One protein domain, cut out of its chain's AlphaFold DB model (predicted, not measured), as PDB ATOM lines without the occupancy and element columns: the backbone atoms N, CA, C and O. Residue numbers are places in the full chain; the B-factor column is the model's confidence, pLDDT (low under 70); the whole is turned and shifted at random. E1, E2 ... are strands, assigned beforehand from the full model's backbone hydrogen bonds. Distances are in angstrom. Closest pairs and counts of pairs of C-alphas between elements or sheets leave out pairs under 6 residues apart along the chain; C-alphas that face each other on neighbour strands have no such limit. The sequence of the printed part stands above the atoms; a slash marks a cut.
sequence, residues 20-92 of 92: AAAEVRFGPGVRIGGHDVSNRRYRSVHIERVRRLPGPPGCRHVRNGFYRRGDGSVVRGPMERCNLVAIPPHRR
ATOM      1  N   ALA A  20      46.825 -65.303 -45.417       60.94
ATOM      2  CA  ALA A  20      46.990 -63.883 -45.667       60.94
ATOM      3  C   ALA A  20      46.425 -63.140 -44.452       60.94
ATOM      4  O   ALA A  20      45.248 -63.289 -44.118       60.94
ATOM      5  N   ALA A  21      47.282 -62.409 -43.739       65.94
ATOM      6  CA  ALA A  21      46.860 -61.646 -42.579       65.94
ATOM      7  C   ALA A  21      45.848 -60.603 -43.061       65.94
ATOM      8  O   ALA A  21      46.223 -59.601 -43.664       65.94
ATOM      9  N   ALA A  22      44.560 -60.873 -42.850       72.75
ATOM     10  CA  ALA A  22      43.505 -59.942 -43.204       72.75
ATOM     11  C   ALA A  22      43.718 -58.654 -42.399       72.75
ATOM     12  O   ALA A  22      43.755 -58.673 -41.168       72.75
ATOM     13  N   GLU A  23      43.906 -57.544 -43.103       82.25
ATOM     14  CA  GLU A  23      44.040 -56.216 -42.518       82.25
ATOM     15  C   GLU A  23      42.813 -55.383 -42.871       82.25
ATOM     16  O   GLU A  23      42.355 -55.366 -44.013       82.25
ATOM     17  N   VAL A  24      42.322 -54.628 -41.896       87.62
ATOM     18  CA  VAL A  24      41.350 -53.561 -42.109       87.62
ATOM     19  C   VAL A  24      42.123 -52.262 -42.278       87.62
ATOM     20  O   VAL A  24      42.894 -51.863 -41.400       87.62
ATOM     21  N   ARG A  25      41.913 -51.591 -43.411       92.75
ATOM     22  CA  ARG A  25      42.514 -50.291 -43.717       92.75
ATOM     23  C   ARG A  25      41.409 -49.261 -43.865       92.75
ATOM     24  O   ARG A  25      40.580 -49.368 -44.765       92.75
ATOM     25  N   PHE A  26      41.401 -48.270 -42.984       93.62
ATOM     26  CA  PHE A  26      40.509 -47.129 -43.121       93.62
ATOM     27  C   PHE A  26      41.078 -46.164 -44.153       93.62
ATOM     28  O   PHE A  26      42.237 -45.761 -44.061       93.62
ATOM     29  N   GLY A  27      40.265 -45.818 -45.150       94.50
ATOM     30  CA  GLY A  27      40.626 -44.831 -46.161       94.50
ATOM     31  C   GLY A  27      40.645 -43.396 -45.616       94.50
ATOM     32  O   GLY A  27      40.458 -43.172 -44.415       94.50
ATOM     33  N   PRO A  28      40.857 -42.406 -46.493       96.88
ATOM     34  CA  PRO A  28      40.756 -40.996 -46.138       96.88
ATOM     35  C   PRO A  28      39.327 -40.602 -45.727       96.88
ATOM     36  O   PRO A  28      38.354 -41.089 -46.299       96.88
ATOM     37  N   GLY A  29      39.196 -39.699 -44.753       94.12
ATOM     38  CA  GLY A  29      37.919 -39.111 -44.331       94.12
ATOM     39  C   GLY A  29      37.022 -40.015 -43.476       94.12
ATOM     40  O   GLY A  29      35.886 -39.639 -43.184       94.12
ATOM     41  N   VAL A  30      37.493 -41.192 -43.055       94.88
ATOM     42  CA  VAL A  30      36.684 -42.117 -42.251       94.88
ATOM     43  C   VAL A  30      36.577 -41.607 -40.816       94.88
ATOM     44  O   VAL A  30      37.573 -41.476 -40.107       94.88
ATOM     45  N   ARG A  31      35.339 -41.368 -40.366       93.31
ATOM     46  CA  ARG A  31      35.031 -40.899 -39.010       93.31
ATOM     47  C   ARG A  31      34.068 -41.843 -38.296       93.31
ATOM     48  O   ARG A  31      33.013 -42.175 -38.831       93.31
ATOM     49  N   ILE A  32      34.374 -42.213 -37.054       90.81
ATOM     50  CA  ILE A  32      33.508 -43.045 -36.201       90.81
ATOM     51  C   ILE A  32      32.964 -42.180 -35.071       90.81
ATOM     52  O   ILE A  32      33.715 -41.634 -34.269       90.81
ATOM     53  N   GLY A  33      31.641 -42.007 -35.015       88.25
ATOM     54  CA  GLY A  33      31.015 -41.130 -34.018       88.25
ATOM     55  C   GLY A  33      31.467 -39.665 -34.114       88.25
ATOM     56  O   GLY A  33      31.320 -38.928 -33.147       88.25
ATOM     57  N   GLY A  34      32.024 -39.243 -35.254       91.25
ATOM     58  CA  GLY A  34      32.636 -37.922 -35.445       91.25
ATOM     59  C   GLY A  34      34.147 -37.866 -35.192       91.25
ATOM     60  O   GLY A  34      34.757 -36.863 -35.533       91.25
ATOM     61  N   HIS A  35      34.760 -38.932 -34.669       91.38
ATOM     62  CA  HIS A  35      36.206 -39.005 -34.424       91.38
ATOM     63  C   HIS A  35      36.946 -39.511 -35.652       91.38
ATOM     64  O   HIS A  35      36.512 -40.484 -36.266       91.38
ATOM     65  N   ASP A  36      38.068 -38.879 -35.988       92.88
ATOM     66  CA  ASP A  36      38.864 -39.242 -37.155       92.88
ATOM     67  C   ASP A  36      39.670 -40.537 -36.939       92.88
ATOM     68  O   ASP A  36      40.475 -40.666 -36.008       92.88
ATOM     69  N   VAL A  37      39.446 -41.500 -37.829       93.56
ATOM     70  CA  VAL A  37      40.181 -42.771 -37.910       93.56
ATOM     71  C   VAL A  37      40.765 -42.998 -39.306       93.56
ATOM     72  O   VAL A  37      41.110 -44.127 -39.664       93.56
ATOM     73  N   SER A  38      40.887 -41.932 -40.096       95.12
ATOM     74  CA  SER A  38      41.432 -41.971 -41.449       95.12
ATOM     75  C   SER A  38      42.840 -42.554 -41.477       95.12
ATOM     76  O   SER A  38      43.650 -42.314 -40.580       95.12
ATOM     77  N   ASN A  39      43.144 -43.308 -42.533       94.94
ATOM     78  CA  ASN A  39      44.459 -43.906 -42.795       94.94
ATOM     79  C   ASN A  39      44.970 -44.871 -41.708       94.94
ATOM     80  O   ASN A  39      46.130 -45.292 -41.749       94.94
ATOM     81  N   ARG A  40      44.127 -45.262 -40.743       92.06
ATOM     82  CA  ARG A  40      44.500 -46.238 -39.716       92.06
ATOM     83  C   ARG A  40      44.415 -47.663 -40.249       92.06
ATOM     84  O   ARG A  40      43.574 -47.994 -41.086       92.06
ATOM     85  N   ARG A  41      45.294 -48.523 -39.733       91.44
ATOM     86  CA  ARG A  41      45.377 -49.940 -40.099       91.44
ATOM     87  C   ARG A  41      45.275 -50.804 -38.857       91.44
ATOM     88  O   ARG A  41      45.932 -50.535 -37.856       91.44
ATOM     89  N   TYR A  42      44.480 -51.857 -38.953       88.56
ATOM     90  CA  TYR A  42      44.221 -52.772 -37.852       88.56
ATOM     91  C   TYR A  42      44.158 -54.208 -38.369       88.56
ATOM     92  O   TYR A  42      43.713 -54.457 -39.485       88.56
ATOM     93  N   ARG A  43      44.553 -55.177 -37.540       84.00
ATOM     94  CA  ARG A  43      44.382 -56.611 -37.857       84.00
ATOM     95  C   ARG A  43      42.920 -57.053 -37.784       84.00
ATOM     96  O   ARG A  43      42.513 -58.010 -38.425       84.00
ATOM     97  N   SER A  44      42.143 -56.381 -36.945       86.06
ATOM     98  CA  SER A  44      40.703 -56.545 -36.832       86.06
ATOM     99  C   SER A  44      40.114 -55.300 -36.187       86.06
ATOM    100  O   SER A  44      40.777 -54.650 -35.375       86.06
ATOM    101  N   VAL A  45      38.874 -54.982 -36.545       90.12
ATOM    102  CA  VAL A  45      38.123 -53.874 -35.971       90.12
ATOM    103  C   VAL A  45      36.716 -54.343 -35.641       90.12
ATOM    104  O   VAL A  45      36.039 -54.950 -36.466       90.12
ATOM    105  N   HIS A  46      36.266 -54.020 -34.431       89.88
ATOM    106  CA  HIS A  46      34.884 -54.188 -34.015       89.88
ATOM    107  C   HIS A  46      34.329 -52.824 -33.613       89.88
ATOM    108  O   HIS A  46      34.887 -52.163 -32.736       89.88
ATOM    109  N   ILE A  47      33.258 -52.398 -34.279       90.31
ATOM    110  CA  ILE A  47      32.590 -51.123 -34.020       90.31
ATOM    111  C   ILE A  47      31.185 -51.446 -33.550       90.31
ATOM    112  O   ILE A  47      30.416 -52.085 -34.264       90.31
ATOM    113  N   GLU A  48      30.855 -50.964 -32.362       91.69
ATOM    114  CA  GLU A  48      29.541 -51.137 -31.771       91.69
ATOM    115  C   GLU A  48      28.989 -49.777 -31.354       91.69
ATOM    116  O   GLU A  48      29.681 -48.960 -30.738       91.69
ATOM    117  N   ARG A  49      27.720 -49.527 -31.683       91.38
ATOM    118  CA  ARG A  49      27.002 -48.352 -31.198       91.38
ATOM    119  C   ARG A  49      26.260 -48.719 -29.920       91.38
ATOM    120  O   ARG A  49      25.247 -49.407 -29.963       91.38
ATOM    121  N   VAL A  50      26.727 -48.183 -28.800       90.44
ATOM    122  CA  VAL A  50      26.126 -48.408 -27.481       90.44
ATOM    123  C   VAL A  50      25.340 -47.186 -27.004       90.44
ATOM    124  O   VAL A  50      25.664 -46.049 -27.348       90.44
ATOM    125  N   ARG A  51      24.304 -47.406 -26.181       89.62
ATOM    126  CA  ARG A  51      23.569 -46.319 -25.499       89.62
ATOM    127  C   ARG A  51      24.308 -45.795 -24.265       89.62
ATOM    128  O   ARG A  51      24.151 -44.634 -23.907       89.62
ATOM    129  N   ARG A  52      25.114 -46.646 -23.623       90.44
ATOM    130  CA  ARG A  52      25.918 -46.327 -22.437       90.44
ATOM    131  C   ARG A  52      27.340 -46.827 -22.650       90.44
ATOM    132  O   ARG A  52      27.527 -47.976 -23.040       90.44
ATOM    133  N   LEU A  53      28.331 -45.975 -22.389       88.44
ATOM    134  CA  LEU A  53      29.733 -46.343 -22.570       88.44
ATOM    135  C   LEU A  53      30.192 -47.331 -21.483       88.44
ATOM    136  O   LEU A  53      29.951 -47.087 -20.295       88.44
ATOM    137  N   PRO A  54      30.885 -48.421 -21.858       85.25
ATOM    138  CA  PRO A  54      31.478 -49.351 -20.909       85.25
ATOM    139  C   PRO A  54      32.775 -48.759 -20.333       85.25
ATOM    140  O   PRO A  54      33.891 -49.065 -20.768       85.25
ATOM    141  N   GLY A  55      32.626 -47.876 -19.345       89.00
ATOM    142  CA  GLY A  55      33.726 -47.221 -18.636       89.00
ATOM    143  C   GLY A  55      34.068 -45.825 -19.173       89.00
ATOM    144  O   GLY A  55      33.265 -45.230 -19.895       89.00
ATOM    145  N   PRO A  56      35.246 -45.281 -18.812       90.69
ATOM    146  CA  PRO A  56      35.596 -43.900 -19.126       90.69
ATOM    147  C   PRO A  56      35.711 -43.680 -20.641       90.69
ATOM    148  O   PRO A  56      36.098 -44.616 -21.356       90.69
ATOM    149  N   PRO A  57      35.372 -42.472 -21.129       92.06
ATOM    150  CA  PRO A  57      35.499 -42.121 -22.534       92.06
ATOM    151  C   PRO A  57      36.966 -42.071 -22.979       92.06
ATOM    152  O   PRO A  57      37.876 -41.908 -22.167       92.06
ATOM    153  N   GLY A  58      37.179 -42.187 -24.288       91.31
ATOM    154  CA  GLY A  58      38.494 -42.120 -24.925       91.31
ATOM    155  C   GLY A  58      39.044 -43.476 -25.364       91.31
ATOM    156  O   GLY A  58      38.435 -44.529 -25.154       91.31
ATOM    157  N   CYS A  59      40.199 -43.426 -26.024       92.06
ATOM    158  CA  CYS A  59      40.933 -44.596 -26.495       92.06
ATOM    159  C   CYS A  59      42.011 -44.992 -25.492       92.06
ATOM    160  O   CYS A  59      42.737 -44.145 -24.977       92.06
ATOM    161  N   ARG A  60      42.132 -46.292 -25.227       93.25
ATOM    162  CA  ARG A  60      43.202 -46.846 -24.397       93.25
ATOM    163  C   ARG A  60      43.731 -48.147 -24.967       93.25
ATOM    164  O   ARG A  60      42.989 -48.927 -25.567       93.25
ATOM    165  N   HIS A  61      45.003 -48.408 -24.705       93.69
ATOM    166  CA  HIS A  61      45.616 -49.680 -25.042       93.69
ATOM    167  C   HIS A  61      45.321 -50.718 -23.955       93.69
ATOM    168  O   HIS A  61      45.526 -50.479 -22.765       93.69
ATOM    169  N   VAL A  62      44.838 -51.884 -24.364       92.44
ATOM    170  CA  VAL A  62      44.536 -53.013 -23.488       92.44
ATOM    171  C   VAL A  62      45.484 -54.143 -23.860       92.44
ATOM    172  O   VAL A  62      45.390 -54.680 -24.957       92.44
ATOM    173  N   ARG A  63      46.388 -54.521 -22.948       92.19
ATOM    174  CA  ARG A  63      47.403 -55.561 -23.211       92.19
ATOM    175  C   ARG A  63      46.798 -56.950 -23.439       92.19
ATOM    176  O   ARG A  63      47.283 -57.700 -24.273       92.19
ATOM    177  N   ASN A  64      45.734 -57.269 -22.704       91.44
ATOM    178  CA  ASN A  64      45.094 -58.588 -22.681       91.44
ATOM    179  C   ASN A  64      43.635 -58.506 -23.146       91.44
ATOM    180  O   ASN A  64      42.725 -58.931 -22.435       91.44
ATOM    181  N   GLY A  65      43.407 -57.891 -24.302       88.75
ATOM    182  CA  GLY A  65      42.088 -57.801 -24.911       88.75
ATOM    183  C   GLY A  65      41.670 -59.086 -25.618       88.75
ATOM    184  O   GLY A  65      42.482 -59.986 -25.829       88.75
ATOM    185  N   PHE A  66      40.398 -59.142 -26.004       90.25
ATOM    186  CA  PHE A  66      39.837 -60.188 -26.852       90.25
ATOM    187  C   PHE A  66      39.204 -59.537 -28.078       90.25
ATOM    188  O   PHE A  66      38.419 -58.597 -27.935       90.25
ATOM    189  N   TYR A  67      39.537 -60.031 -29.265       86.19
ATOM    190  CA  TYR A  67      38.961 -59.572 -30.527       86.19
ATOM    191  C   TYR A  67      38.731 -60.756 -31.470       86.19
ATOM    192  O   TYR A  67      39.400 -61.783 -31.362       86.19
ATOM    193  N   ARG A  68      37.770 -60.626 -32.390       86.81
ATOM    194  CA  ARG A  68      37.540 -61.617 -33.453       86.81
ATOM    195  C   ARG A  68      38.350 -61.259 -34.685       86.81
ATOM    196  O   ARG A  68      38.365 -60.093 -35.053       86.81
ATOM    197  N   ARG A  69      39.007 -62.214 -35.331       82.81
ATOM    198  CA  ARG A  69      39.640 -62.017 -36.644       82.81
ATOM    199  C   ARG A  69      38.615 -62.154 -37.775       82.81
ATOM    200  O   ARG A  69      37.480 -62.561 -37.544       82.81
ATOM    201  N   GLY A  70      39.023 -61.793 -38.994       74.50
ATOM    202  CA  GLY A  70      38.178 -61.899 -40.191       74.50
ATOM    203  C   GLY A  70      37.735 -63.331 -40.525       74.50
ATOM    204  O   GLY A  70      36.722 -63.508 -41.184       74.50
ATOM    205  N   ASP A  71      38.442 -64.341 -40.010       80.88
ATOM    206  CA  ASP A  71      38.087 -65.767 -40.086       80.88
ATOM    207  C   ASP A  71      37.080 -66.213 -39.000       80.88
ATOM    208  O   ASP A  71      36.750 -67.390 -38.900       80.88
ATOM    209  N   GLY A  72      36.611 -65.291 -38.150       82.50
ATOM    210  CA  GLY A  72      35.703 -65.568 -37.036       82.50
ATOM    211  C   GLY A  72      36.383 -66.071 -35.756       82.50
ATOM    212  O   GLY A  72      35.730 -66.123 -34.709       82.50
ATOM    213  N   SER A  73      37.685 -66.381 -35.787       85.81
ATOM    214  CA  SER A  73      38.426 -66.854 -34.612       85.81
ATOM    215  C   SER A  73      38.527 -65.769 -33.534       85.81
ATOM    216  O   SER A  73      38.777 -64.600 -33.830       85.81
ATOM    217  N   VAL A  74      38.338 -66.140 -32.264       90.12
ATOM    218  CA  VAL A  74      38.549 -65.237 -31.119       90.12
ATOM    219  C   VAL A  74      40.003 -65.337 -30.671       90.12
ATOM    220  O   VAL A  74      40.505 -66.425 -30.400       90.12
ATOM    221  N   VAL A  75      40.676 -64.194 -30.562       88.19
ATOM    222  CA  VAL A  75      42.096 -64.099 -30.222       88.19
ATOM    223  C   VAL A  75      42.271 -63.228 -28.994       88.19
ATOM    224  O   VAL A  75      41.618 -62.192 -28.858       88.19
ATOM    225  N   ARG A  76      43.192 -63.632 -28.118       91.38
ATOM    226  CA  ARG A  76      43.654 -62.816 -26.998       91.38
ATOM    227  C   ARG A  76      44.930 -62.077 -27.386       91.38
ATOM    228  O   ARG A  76      45.845 -62.681 -27.941       91.38
ATOM    229  N   GLY A  77      45.012 -60.789 -27.081       90.75
ATOM    230  CA  GLY A  77      46.217 -60.013 -27.354       90.75
ATOM    231  C   GLY A  77      46.059 -58.512 -27.130       90.75
ATOM    232  O   GLY A  77      45.008 -58.061 -26.660       90.75
ATOM    233  N   PRO A  78      47.099 -57.732 -27.469       91.25
ATOM    234  CA  PRO A  78      47.049 -56.285 -27.374       91.25
ATOM    235  C   PRO A  78      46.002 -55.725 -28.337       91.25
ATOM    236  O   PRO A  78      45.933 -56.126 -29.501       91.25
ATOM    237  N   MET A  79      45.188 -54.786 -27.859       92.25
ATOM    238  CA  MET A  79      44.192 -54.097 -28.676       92.25
ATOM    239  C   MET A  79      43.990 -52.652 -28.221       92.25
ATOM    240  O   MET A  79      44.199 -52.313 -27.057       92.25
ATOM    241  N   GLU A  80      43.524 -51.805 -29.132       92.81
ATOM    242  CA  GLU A  80      43.013 -50.475 -28.808       92.81
ATOM    243  C   GLU A  80      41.510 -50.575 -28.518       92.81
ATOM    244  O   GLU A  80      40.752 -51.139 -29.307       92.81
ATOM    245  N   ARG A  81      41.068 -50.053 -27.371       92.31
ATOM    246  CA  ARG A  81      39.646 -49.932 -27.029       92.31
ATOM    247  C   ARG A  81      39.278 -48.460 -26.942       92.31
ATOM    248  O   ARG A  81      39.825 -47.756 -26.097       92.31
ATOM    249  N   CYS A  82      38.317 -48.036 -27.757       92.31
ATOM    250  CA  CYS A  82      37.833 -46.661 -27.800       92.31
ATOM    251  C   CYS A  82      36.372 -46.565 -27.352       92.31
ATOM    252  O   CYS A  82      35.475 -47.080 -28.014       92.31
ATOM    253  N   ASN A  83      36.139 -45.857 -26.249       94.38
ATOM    254  CA  ASN A  83      34.812 -45.484 -25.770       94.38
ATOM    255  C   ASN A  83      34.497 -44.067 -26.259       94.38
ATOM    256  O   ASN A  83      34.780 -43.079 -25.577       94.38
ATOM    257  N   LEU A  84      33.976 -43.955 -27.475       92.38
ATOM    258  CA  LEU A  84      33.796 -42.663 -28.133       92.38
ATOM    259  C   LEU A  84      32.410 -42.083 -27.840       92.38
ATOM    260  O   LEU A  84      31.390 -42.688 -28.169       92.38
ATOM    261  N   VAL A  85      32.372 -40.880 -27.262       92.44
ATOM    262  CA  VAL A  85      31.142 -40.078 -27.213       92.44
ATOM    263  C   VAL A  85      30.898 -39.512 -28.607       92.44
ATOM    264  O   VAL A  85      31.796 -38.913 -29.200       92.44
ATOM    265  N   ALA A  86      29.689 -39.703 -29.134       89.50
ATOM    266  CA  ALA A  86      29.333 -39.181 -30.443       89.50
ATOM    267  C   ALA A  86      29.388 -37.644 -30.445       89.50
ATOM    268  O   ALA A  86      28.726 -36.997 -29.633       89.50
ATOM    269  N   ILE A  87      30.142 -37.065 -31.379       88.00
ATOM    270  CA  ILE A  87      30.184 -35.617 -31.588       88.00
ATOM    271  C   ILE A  87      28.862 -35.203 -32.255       88.00
ATOM    272  O   ILE A  87      28.532 -35.741 -33.327       88.00
ATOM    273  N   PRO A  88      28.079 -34.292 -31.649       85.88
ATOM    274  CA  PRO A  88      26.841 -33.796 -32.242       85.88
ATOM    275  C   PRO A  88      27.099 -33.110 -33.592       85.88
ATOM    276  O   PRO A  88      28.137 -32.470 -33.727       85.88
ATOM    277  N   PRO A  89      26.175 -33.174 -34.571       80.69
ATOM    278  CA  PRO A  89      26.385 -32.593 -35.902       80.69
ATOM    279  C   PRO A  89      26.779 -31.110 -35.904       80.69
ATOM    280  O   PRO A  89      27.624 -30.721 -36.694       80.69
ATOM    281  N   HIS A  90      26.241 -30.308 -34.979       86.31
ATOM    282  CA  HIS A  90      26.550 -28.876 -34.848       86.31
ATOM    283  C   HIS A  90      27.958 -28.576 -34.293       86.31
ATOM    284  O   HIS A  90      28.331 -27.414 -34.184       86.31
ATOM    285  N   ARG A  91      28.722 -29.602 -33.890       76.75
ATOM    286  CA  ARG A  91      30.109 -29.489 -33.397       76.75
ATOM    287  C   ARG A  91      31.126 -30.221 -34.285       76.75
ATOM    288  O   ARG A  91      32.231 -30.484 -33.817       76.75
ATOM    289  N   ARG A  92      30.734 -30.643 -35.491       68.69
ATOM    290  CA  ARG A  92      31.576 -31.423 -36.418       68.69
ATOM    291  C   ARG A  92      32.264 -30.570 -37.465       68.69
ATOM    292  O   ARG A  92      31.710 -29.504 -37.791       68.69
TER     293      ARG A  92
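What this domain is: This is residues 20 to 92 of the 92 residues of an uncharacterized protein of Methylobacterium sp. 17Sr1-43 (UniProt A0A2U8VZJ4). With little regular structure, this is one bent two-stranded hairpin, E1 and E2, and a long looping stretch, residues 20 to 57, that folds back on itself before it. Of 73 printed residues, 21 are in the two named strands, E1 then E2, antiparallel; the class is all strand, with no named helix. The whole is only just compact, close to loose, with a radius of gyration of the C-alphas of 13.4 A and spans of 41 by 29 by 18 A.

Where its parts are: E1, residues 58 to 68, begins at C-alpha 58 (38.494, -42.120, -24.925) and is 21.3 A long. E2, residues 74 to 83, is 20.8 A long and ends at C-alpha 83 (34.812, -45.484, -25.770).

How they stand to each other: Residues 24 to 25 pair antiparallel with 41 to 42, and 31 to 32 with 35 to 36. E1 bends by 99 degrees at residue 63, E2 by 94 degrees at residue 77. A tight link joins this hairpin, at 157 degrees between directions; N 60 and O 81 are within hydrogen-bond range at 2.9 A.

The domain as a whole: The C-alphas farthest apart, Ala 20 and His 90, are 42.0 A apart. The printed part has no cut; pLDDT is under 70 at residues 20, 21 and 92.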